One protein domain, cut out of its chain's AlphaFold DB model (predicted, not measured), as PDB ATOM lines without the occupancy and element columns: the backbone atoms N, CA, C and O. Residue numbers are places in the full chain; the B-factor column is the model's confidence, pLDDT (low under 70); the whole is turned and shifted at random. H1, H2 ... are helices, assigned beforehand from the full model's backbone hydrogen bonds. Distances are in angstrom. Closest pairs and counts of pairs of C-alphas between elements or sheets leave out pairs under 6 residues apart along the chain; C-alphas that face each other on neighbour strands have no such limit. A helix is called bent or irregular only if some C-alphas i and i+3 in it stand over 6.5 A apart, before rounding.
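Overview. This is residues 4 to 69 of the 553 residues of an uncharacterized protein of Symbiodinium microadriaticum (UniProt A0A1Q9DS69). A long helical arm, the first part of H1, sticks out from a small helical head in which the far part of H1, H2 and H3 are gathered. Residues 4 to 26 stand free, and in the head H2 folds back on the end of H1 as a helical hairpin while H3 packs on that same end of H1. The printed part has 66 residues with three named helices, in the order H1, H2, H3, and no named strand; the class is all helix. The whole is extended, with a radius of gyration of the C-alphas of 17.6 A and spans of 60 by 19 by 14 A, and the arm makes the length.

Along the chain. H1, residues 4 to 40, was assigned as one helix by its hydrogen bonds but is bent: C-alphas 29 and 32 are 6.9 A apart. Its arm H1a, residues 4 to 29, begins with C-alpha 4 at (-77.295, 8.931, -87.230), is 36.1 A long from first to last C-alpha and has a kink of 26 degrees near residue 23. The arm H1b, residues 32 to 40, is 13.9 A long and begins with C-alpha 32 at (-64.251, 46.625, -71.438). H2, residues 42 to 50, is 12.2 A long. H3, residues 58 to 66, is 12.0 A long and ends with C-alpha 66 at (-61.040, 62.146, -73.300).

Arrangement. The lines of H1a and H1b stand at a shallow tilt of 16 degrees. H1a is apart from H2 and from H3. H1b and H2 form a helical hairpin and touch, their closest C-alphas those of Cys 38 and Ala 45, 4.2 A apart; they run opposite ways at a shallow tilt of 32 degrees, only just short of steep. H1b and H3 touch, their closest C-alphas those of Leu 35 and Ala 60, 6.7 A apart, and run the same way at a shallow tilt of 3 degrees. H2 and H3 are close but not clearly touching, with the C-alphas of Ala 45 and Leu 64 the closest at 6.8 A. In H2 and H3 every O i to N i+4 pair is within hydrogen-bond range; in H1a 20 of 22 are, and in H1b 2 of 5, beside 6 of 6 O i to N i+3 pairs.

Size, cuts and confidence. The two C-alphas farthest apart are those of Ser 4 and Glu 69, 59.6 A. Without residues 4 to 26 the body has 43 residues and spans 23 by 17 by 14 A. The printed part has no cut; the link from H1 to H2 is tight and that from H2 to H3 short. The mean pLDDT of the printed part is 89.1, and residues 68 to 69 are under 70.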
ATOM      1  N   SER A   4     -78.450   8.889 -88.140       93.94
ATOM      2  CA  SER A   4     -77.295   8.931 -87.230       93.94
ATOM      3  C   SER A   4     -76.191   9.878 -87.723       93.94
ATOM      4  O   SER A   4     -75.705  10.720 -86.966       93.94
ATOM      5  N   MET A   5     -75.858   9.825 -89.017       95.06
ATOM      6  CA  MET A   5     -74.827  10.680 -89.609       95.06
ATOM      7  C   MET A   5     -75.229  12.162 -89.608       95.06
ATOM      8  O   MET A   5     -74.401  13.026 -89.331       95.06
ATOM      9  N   ARG A   6     -76.515  12.464 -89.841       96.31
ATOM     10  CA  ARG A   6     -77.047  13.836 -89.742       96.31
ATOM     11  C   ARG A   6     -76.952  14.378 -88.312       96.31
ATOM     12  O   ARG A   6     -76.506  15.505 -88.120       96.31
ATOM     13  N   CYS A   7     -77.300  13.569 -87.309       95.62
ATOM     14  CA  CYS A   7     -77.166  13.944 -85.899       95.62
ATOM     15  C   CYS A   7     -75.705  14.178 -85.485       95.62
ATOM     16  O   CYS A   7     -75.422  15.118 -84.739       95.62
ATOM     17  N   LEU A   8     -74.774  13.347 -85.967       96.12
ATOM     18  CA  LEU A   8     -73.342  13.521 -85.716       96.12
ATOM     19  C   LEU A   8     -72.837  14.846 -86.306       96.12
ATOM     20  O   LEU A   8     -72.198  15.622 -85.599       96.12
ATOM     21  N   LEU A   9     -73.179  15.135 -87.563       96.00
ATOM     22  CA  LEU A   9     -72.770  16.370 -88.233       96.00
ATOM     23  C   LEU A   9     -73.375  17.609 -87.582       96.00
ATOM     24  O   LEU A   9     -72.658  18.579 -87.370       96.00
ATOM     25  N   PHE A  10     -74.642  17.563 -87.162       96.88
ATOM     26  CA  PHE A  10     -75.240  18.668 -86.413       96.88
ATOM     27  C   PHE A  10     -74.501  18.931 -85.093       96.88
ATOM     28  O   PHE A  10     -74.252  20.083 -84.739       96.88
ATOM     29  N   ARG A  11     -74.094  17.877 -84.370       96.38
ATOM     30  CA  ARG A  11     -73.288  18.019 -83.146       96.38
ATOM     31  C   ARG A  11     -71.900  18.585 -83.431       96.38
ATOM     32  O   ARG A  11     -71.436  19.420 -82.658       96.38
ATOM     33  N   MET A  12     -71.247  18.153 -84.509       97.06
ATOM     34  CA  MET A  12     -69.947  18.690 -84.914       97.06
ATOM     35  C   MET A  12     -70.049  20.163 -85.315       97.06
ATOM     36  O   MET A  12     -69.276  20.969 -84.810       97.06
ATOM     37  N   LEU A  13     -71.052  20.536 -86.113       96.25
ATOM     38  CA  LEU A  13     -71.315  21.925 -86.496       96.25
ATOM     39  C   LEU A  13     -71.669  22.794 -85.289       96.25
ATOM     40  O   LEU A  13     -71.152  23.896 -85.162       96.25
ATOM     41  N   SER A  14     -72.482  22.288 -84.359       94.94
ATOM     42  CA  SER A  14     -72.823  23.016 -83.130       94.94
ATOM     43  C   SER A  14     -71.593  23.254 -82.250       94.94
ATOM     44  O   SER A  14     -71.429  24.332 -81.684       94.94
ATOM     45  N   ARG A  15     -70.702  22.258 -82.144       95.44
ATOM     46  CA  ARG A  15     -69.430  22.405 -81.420       95.44
ATOM     47  C   ARG A  15     -68.493  23.378 -82.127       95.44
ATOM     48  O   ARG A  15     -67.959  24.255 -81.461       95.44
ATOM     49  N   GLY A  16     -68.360  23.276 -83.449       95.88
ATOM     50  CA  GLY A  16     -67.571  24.208 -84.256       95.88
ATOM     51  C   GLY A  16     -68.071  25.648 -84.123       95.88
ATOM     52  O   GLY A  16     -67.285  26.544 -83.834       95.88
ATOM     53  N   GLY A  17     -69.386  25.859 -84.219       93.00
ATOM     54  CA  GLY A  17     -70.014  27.166 -84.020       93.00
ATOM     55  C   GLY A  17     -69.765  27.734 -82.622       93.00
ATOM     56  O   GLY A  17     -69.411  28.902 -82.495       93.00
ATOM     57  N   SER A  18     -69.860  26.903 -81.579       90.88
ATOM     58  CA  SER A  18     -69.533  27.308 -80.204       90.88
ATOM     59  C   SER A  18     -68.062  27.714 -80.050       90.88
ATOM     60  O   SER A  18     -67.766  28.744 -79.450       90.88
ATOM     61  N   SER A  19     -67.127  26.959 -80.636       89.81
ATOM     62  CA  SER A  19     -65.696  27.292 -80.611       89.81
ATOM     63  C   SER A  19     -65.392  28.602 -81.341       89.81
ATOM     64  O   SER A  19     -64.640  29.423 -80.822       89.81
ATOM     65  N   VAL A  20     -66.011  28.838 -82.502       88.00
ATOM     66  CA  VAL A  20     -65.878  30.109 -83.231       88.00
ATOM     67  C   VAL A  20     -66.469  31.255 -82.416       88.00
ATOM     68  O   VAL A  20     -65.823  32.287 -82.261       88.00
ATOM     69  N   GLN A  21     -67.650  31.072 -81.822       87.38
ATOM     70  CA  GLN A  21     -68.238  32.074 -80.937       87.38
ATOM     71  C   GLN A  21     -67.317  32.374 -79.753       87.38
ATOM     72  O   GLN A  21     -67.154  33.536 -79.401       87.38
ATOM     73  N   HIS A  22     -66.690  31.369 -79.146       86.75
ATOM     74  CA  HIS A  22     -65.737  31.562 -78.056       86.75
ATOM     75  C   HIS A  22     -64.524  32.379 -78.518       86.75
ATOM     76  O   HIS A  22     -64.222  33.406 -77.923       86.75
ATOM     77  N   LEU A  23     -63.904  32.008 -79.642       82.94
ATOM     78  CA  LEU A  23     -62.760  32.725 -80.216       82.94
ATOM     79  C   LEU A  23     -63.087  34.178 -80.580       82.94
ATOM     80  O   LEU A  23     -62.277  35.073 -80.348       82.94
ATOM     81  N   VAL A  24     -64.276  34.426 -81.133       82.56
ATOM     82  CA  VAL A  24     -64.714  35.774 -81.507       82.56
ATOM     83  C   VAL A  24     -65.098  36.581 -80.267       82.56
ATOM     84  O   VAL A  24     -64.690  37.731 -80.129       82.56
ATOM     85  N   THR A  25     -65.860  36.001 -79.339       86.56
ATOM     86  CA  THR A  25     -66.396  36.737 -78.183       86.56
ATOM     87  C   THR A  25     -65.381  36.944 -77.074       86.56
ATOM     88  O   THR A  25     -65.464  37.960 -76.398       86.56
ATOM     89  N   ASP A  26     -64.412  36.056 -76.873       86.62
ATOM     90  CA  ASP A  26     -63.442  36.192 -75.782       86.62
ATOM     91  C   ASP A  26     -62.589  37.445 -75.902       86.62
ATOM     92  O   ASP A  26     -62.384  38.153 -74.916       86.62
ATOM     93  N   VAL A  27     -62.180  37.765 -77.130       82.88
ATOM     94  CA  VAL A  27     -61.447  38.995 -77.437       82.88
ATOM     95  C   VAL A  27     -62.280  40.230 -77.058       82.88
ATOM     96  O   VAL A  27     -61.740  41.209 -76.555       82.88
ATOM     97  N   HIS A  28     -63.606  40.161 -77.212       87.19
ATOM     98  CA  HIS A  28     -64.523  41.251 -76.869       87.19
ATOM     99  C   HIS A  28     -64.911  41.267 -75.381       87.19
ATOM    100  O   HIS A  28     -65.160  42.334 -74.831       87.19
ATOM    101  N   LYS A  29     -64.940  40.118 -74.690       88.56
ATOM    102  CA  LYS A  29     -65.297  40.034 -73.259       88.56
ATOM    103  C   LYS A  29     -64.272  40.726 -72.364       88.56
ATOM    104  O   LYS A  29     -64.651  41.311 -71.352       88.56
ATOM    105  N   GLY A  30     -62.988  40.634 -72.712       87.50
ATOM    106  CA  GLY A  30     -61.904  41.263 -71.951       87.50
ATOM    107  C   GLY A  30     -61.761  42.762 -72.216       87.50
ATOM    108  O   GLY A  30     -61.251  43.494 -71.366       87.50
ATOM    109  N   PHE A  31     -62.237  43.227 -73.371       91.62
ATOM    110  CA  PHE A  31     -61.976  44.580 -73.839       91.62
ATOM    111  C   PHE A  31     -62.541  45.691 -72.935       91.62
ATOM    112  O   PHE A  31     -61.793  46.622 -72.653       91.62
ATOM    113  N   PRO A  32     -63.766  45.608 -72.373       90.31
ATOM    114  CA  PRO A  32     -64.251  46.625 -71.438       90.31
ATOM    115  C   PRO A  32     -63.327  46.819 -70.233       90.31
ATOM    116  O   PRO A  32     -63.094  47.945 -69.805       90.31
ATOM    117  N   PHE A  33     -62.750  45.736 -69.703       90.25
ATOM    118  CA  PHE A  33     -61.806  45.817 -68.589       90.25
ATOM    119  C   PHE A  33     -60.484  46.456 -69.014       90.25
ATOM    120  O   PHE A  33     -59.947  47.273 -68.273       90.25
ATOM    121  N   GLN A  34     -59.980  46.124 -70.207       89.38
ATOM    122  CA  GLN A  34     -58.799  46.778 -70.781       89.38
ATOM    123  C   GLN A  34     -59.043  48.273 -71.001       89.38
ATOM    124  O   GLN A  34     -58.190  49.080 -70.654       89.38
ATOM    125  N   LEU A  35     -60.234  48.650 -71.470       92.19
ATOM    126  CA  LEU A  35     -60.614  50.041 -71.679       92.19
ATOM    127  C   LEU A  35     -60.576  50.851 -70.372       92.19
ATOM    128  O   LEU A  35     -60.057  51.963 -70.352       92.19
ATOM    129  N   PHE A  36     -61.023  50.277 -69.248       91.00
ATOM    130  CA  PHE A  36     -60.869  50.918 -67.936       91.00
ATOM    131  C   PHE A  36     -59.411  51.019 -67.475       91.00
ATOM    132  O   PHE A  36     -59.081  51.932 -66.716       91.00
ATOM    133  N   ARG A  37     -58.512  50.137 -67.938       87.06
ATOM    134  CA  ARG A  37     -57.078  50.246 -67.620       87.06
ATOM    135  C   ARG A  37     -56.437  51.476 -68.253       87.06
ATOM    136  O   ARG A  37     -55.431  51.918 -67.710       87.06
ATOM    137  N   CYS A  38     -57.024  52.089 -69.286       87.56
ATOM    138  CA  CYS A  38     -56.564  53.388 -69.799       87.56
ATOM    139  C   CYS A  38     -56.462  54.449 -68.692       87.56
ATOM    140  O   CYS A  38     -55.585  55.306 -68.742       87.56
ATOM    141  N   LEU A  39     -57.304  54.360 -67.654       84.44
ATOM    142  CA  LEU A  39     -57.273  55.269 -66.505       84.44
ATOM    143  C   LEU A  39     -56.029  55.089 -65.618       84.44
ATOM    144  O   LEU A  39     -55.701  55.983 -64.843       84.44
ATOM    145  N   ALA A  40     -55.333  53.951 -65.711       84.94
ATOM    146  CA  ALA A  40     -54.144  53.652 -64.914       84.94
ATOM    147  C   ALA A  40     -52.860  54.291 -65.473       84.94
ATOM    148  O   ALA A  40     -51.838  54.298 -64.787       84.94
ATOM    149  N   GLY A  41     -52.890  54.820 -66.701       83.75
ATOM    150  CA  GLY A  41     -51.768  55.550 -67.282       83.75
ATOM    151  C   GLY A  41     -51.532  55.285 -68.773       83.75
ATOM    152  O   GLY A  41     -52.213  54.467 -69.395       83.75
ATOM    153  N   PRO A  42     -50.522  55.956 -69.354       83.50
ATOM    154  CA  PRO A  42     -50.302  56.009 -70.801       83.50
ATOM    155  C   PRO A  42     -49.928  54.651 -71.409       83.50
ATOM    156  O   PRO A  42     -50.358  54.337 -72.514       83.50
ATOM    157  N   ALA A  43     -49.205  53.800 -70.672       87.06
ATOM    158  CA  ALA A  43     -48.855  52.459 -71.145       87.06
ATOM    159  C   ALA A  43     -50.102  51.590 -71.400       87.06
ATOM    160  O   ALA A  43     -50.196  50.921 -72.424       87.06
ATOM    161  N   ALA A  44     -51.096  51.660 -70.512       87.56
ATOM    162  CA  ALA A  44     -52.346  50.923 -70.675       87.56
ATOM    163  C   ALA A  44     -53.247  51.537 -71.762       87.56
ATOM    164  O   ALA A  44     -53.943  50.811 -72.470       87.56
ATOM    165  N   ALA A  45     -53.207  52.861 -71.940       88.56
ATOM    166  CA  ALA A  45     -53.889  53.521 -73.052       88.56
ATOM    167  C   ALA A  45     -53.294  53.121 -74.415       88.56
ATOM    168  O   ALA A  45     -54.046  52.914 -75.368       88.56
ATOM    169  N   ALA A  46     -51.971  52.944 -74.503       90.31
ATOM    170  CA  ALA A  46     -51.300  52.440 -75.700       90.31
ATOM    171  C   ALA A  46     -51.728  51.001 -76.036       90.31
ATOM    172  O   ALA A  46     -52.075  50.733 -77.181       90.31
ATOM    173  N   GLU A  47     -51.836  50.109 -75.045       90.81
ATOM    174  CA  GLU A  47     -52.351  48.742 -75.257       90.81
ATOM    175  C   GLU A  47     -53.769  48.736 -75.856       90.81
ATOM    176  O   GLU A  47     -54.070  47.978 -76.780       90.81
ATOM    177  N   VAL A  48     -54.653  49.615 -75.373       90.75
ATOM    178  CA  VAL A  48     -56.012  49.749 -75.917       90.75
ATOM    179  C   VAL A  48     -55.997  50.402 -77.297       90.75
ATOM    180  O   VAL A  48     -56.770  50.006 -78.174       90.75
ATOM    181  N   LYS A  49     -55.091  51.353 -77.532       91.94
ATOM    182  CA  LYS A  49     -54.872  51.958 -78.847       91.94
ATOM    183  C   LYS A  49     -54.295  50.968 -79.855       91.94
ATOM    184  O   LYS A  49     -54.567  51.151 -81.032       91.94
ATOM    185  N   ASP A  50     -53.592  49.925 -79.428       93.06
ATOM    186  CA  ASP A  50     -53.043  48.871 -80.293       93.06
ATOM    187  C   ASP A  50     -53.983  47.665 -80.442       93.06
ATOM    188  O   ASP A  50     -53.777  46.800 -81.295       93.06
ATOM    189  N   SER A  51     -55.082  47.637 -79.686       92.50
ATOM    190  CA  SER A  51     -56.115  46.606 -79.796       92.50
ATOM    191  C   SER A  51     -56.732  46.537 -81.203       92.50
ATOM    192  O   SER A  51     -56.668  47.487 -81.991       92.50
ATOM    193  N   ARG A  52     -57.343  45.396 -81.546       89.88
ATOM    194  CA  ARG A  52     -57.896  45.150 -82.890       89.88
ATOM    195  C   ARG A  52     -58.931  46.220 -83.284       89.88
ATOM    196  O   ARG A  52     -59.721  46.620 -82.432       89.88
ATOM    197  N   PRO A  53     -59.030  46.611 -84.570       89.88
ATOM    198  CA  PRO A  53     -59.976  47.639 -85.018       89.88
ATOM    199  C   PRO A  53     -61.437  47.356 -84.645       89.88
ATOM    200  O   PRO A  53     -62.169  48.282 -84.318       89.88
ATOM    201  N   CYS A  54     -61.849  46.084 -84.620       86.94
ATOM    202  CA  CYS A  54     -63.206  45.684 -84.233       86.94
ATOM    203  C   CYS A  54     -63.554  45.981 -82.764       86.94
ATOM    204  O   CYS A  54     -64.728  45.996 -82.414       86.94
ATOM    205  N   LEU A  55     -62.548  46.210 -81.912       90.56
ATOM    206  CA  LEU A  55     -62.724  46.592 -80.513       90.56
ATOM    207  C   LEU A  55     -62.765  48.113 -80.325       90.56
ATOM    208  O   LEU A  55     -63.230  48.591 -79.297       90.56
ATOM    209  N   ARG A  56     -62.307  48.893 -81.310       87.88
ATOM    210  CA  ARG A  56     -62.250  50.359 -81.237       87.88
ATOM    211  C   ARG A  56     -63.586  50.977 -81.639       87.88
ATOM    212  O   ARG A  56     -63.673  51.728 -82.607       87.88
ATOM    213  N   ASP A  57     -64.632  50.619 -80.906       90.44
ATOM    214  CA  ASP A  57     -65.949  51.215 -81.082       90.44
ATOM    215  C   ASP A  57     -65.932  52.729 -80.739       90.44
ATOM    216  O   ASP A  57     -64.939  53.256 -80.211       90.44
ATOM    217  N   PRO A  58     -67.012  53.477 -81.031       92.62
ATOM    218  CA  PRO A  58     -67.079  54.900 -80.704       92.62
ATOM    219  C   PRO A  58     -66.861  55.214 -79.214       92.62
ATOM    220  O   PRO A  58     -66.398  56.307 -78.892       92.62
ATOM    221  N   VAL A  59     -67.149  54.274 -78.305       87.75
ATOM    222  CA  VAL A  59     -66.937  54.440 -76.859       87.75
ATOM    223  C   VAL A  59     -65.453  54.325 -76.520       87.75
ATOM    224  O   VAL A  59     -64.932  55.151 -75.773       87.75
ATOM    225  N   ALA A  60     -64.752  53.355 -77.103       89.81
ATOM    226  CA  ALA A  60     -63.314  53.201 -76.964       89.81
ATOM    227  C   ALA A  60     -62.565  54.409 -77.533       89.81
ATOM    228  O   ALA A  60     -61.669  54.948 -76.884       89.81
ATOM    229  N   ALA A  61     -62.981  54.885 -78.710       90.38
ATOM    230  CA  ALA A  61     -62.447  56.101 -79.313       90.38
ATOM    231  C   ALA A  61     -62.714  57.336 -78.436       90.38
ATOM    232  O   ALA A  61     -61.818  58.160 -78.243       90.38
ATOM    233  N   TRP A  62     -63.917  57.454 -77.864       90.56
ATOM    234  CA  TRP A  62     -64.245  58.518 -76.919       90.56
ATOM    235  C   TRP A  62     -63.364  58.445 -75.669       90.56
ATOM    236  O   TRP A  62     -62.800  59.462 -75.275       90.56
ATOM    237  N   MET A  63     -63.173  57.266 -75.072       87.44
ATOM    238  CA  MET A  63     -62.307  57.122 -73.900       87.44
ATOM    239  C   MET A  63     -60.849  57.466 -74.214       87.44
ATOM    240  O   MET A  63     -60.257  58.257 -73.490       87.44
ATOM    241  N   LEU A  64     -60.288  56.962 -75.315       88.12
ATOM    242  CA  LEU A  64     -58.918  57.293 -75.726       88.12
ATOM    243  C   LEU A  64     -58.735  58.793 -76.013       88.12
ATOM    244  O   LEU A  64     -57.651  59.330 -75.808       88.12
ATOM    245  N   ARG A  65     -59.789  59.481 -76.470       88.69
ATOM    246  CA  ARG A  65     -59.767  60.926 -76.733       88.69
ATOM    247  C   ARG A  65     -59.901  61.777 -75.467       88.69
ATOM    248  O   ARG A  65     -59.298  62.841 -75.405       88.69
ATOM    249  N   ASN A  66     -60.726  61.359 -74.504       85.69
ATOM    250  CA  ASN A  66     -61.040  62.146 -73.300       85.69
ATOM    251  C   ASN A  66     -60.140  61.821 -72.108       85.69
ATOM    252  O   ASN A  66     -60.017  62.635 -71.196       85.69
ATOM    253  N   PHE A  67     -59.478  60.669 -72.140       81.12
ATOM    254  CA  PHE A  67     -58.430  60.298 -71.200       81.12
ATOM    255  C   PHE A  67     -57.103  60.153 -71.957       81.12
ATOM    256  O   PHE A  67     -56.545  59.053 -72.002       81.12
ATOM    257  N   PRO A  68     -56.625  61.234 -72.612       64.75
ATOM    258  CA  PRO A  68     -55.345  61.217 -73.299       64.75
ATOM    259  C   PRO A  68     -54.210  61.075 -72.282       64.75
ATOM    260  O   PRO A  68     -54.417  61.148 -71.065       64.75
ATOM    261  N   GLU A  69     -52.994  60.847 -72.777       65.25
ATOM    262  CA  GLU A  69     -51.840  60.640 -71.914       65.25
ATOM    263  C   GLU A  69     -51.711  61.783 -70.887       65.25
ATOM    264  O   GLU A  69     -51.907  62.950 -71.226       65.25
TER     265      GLU A  69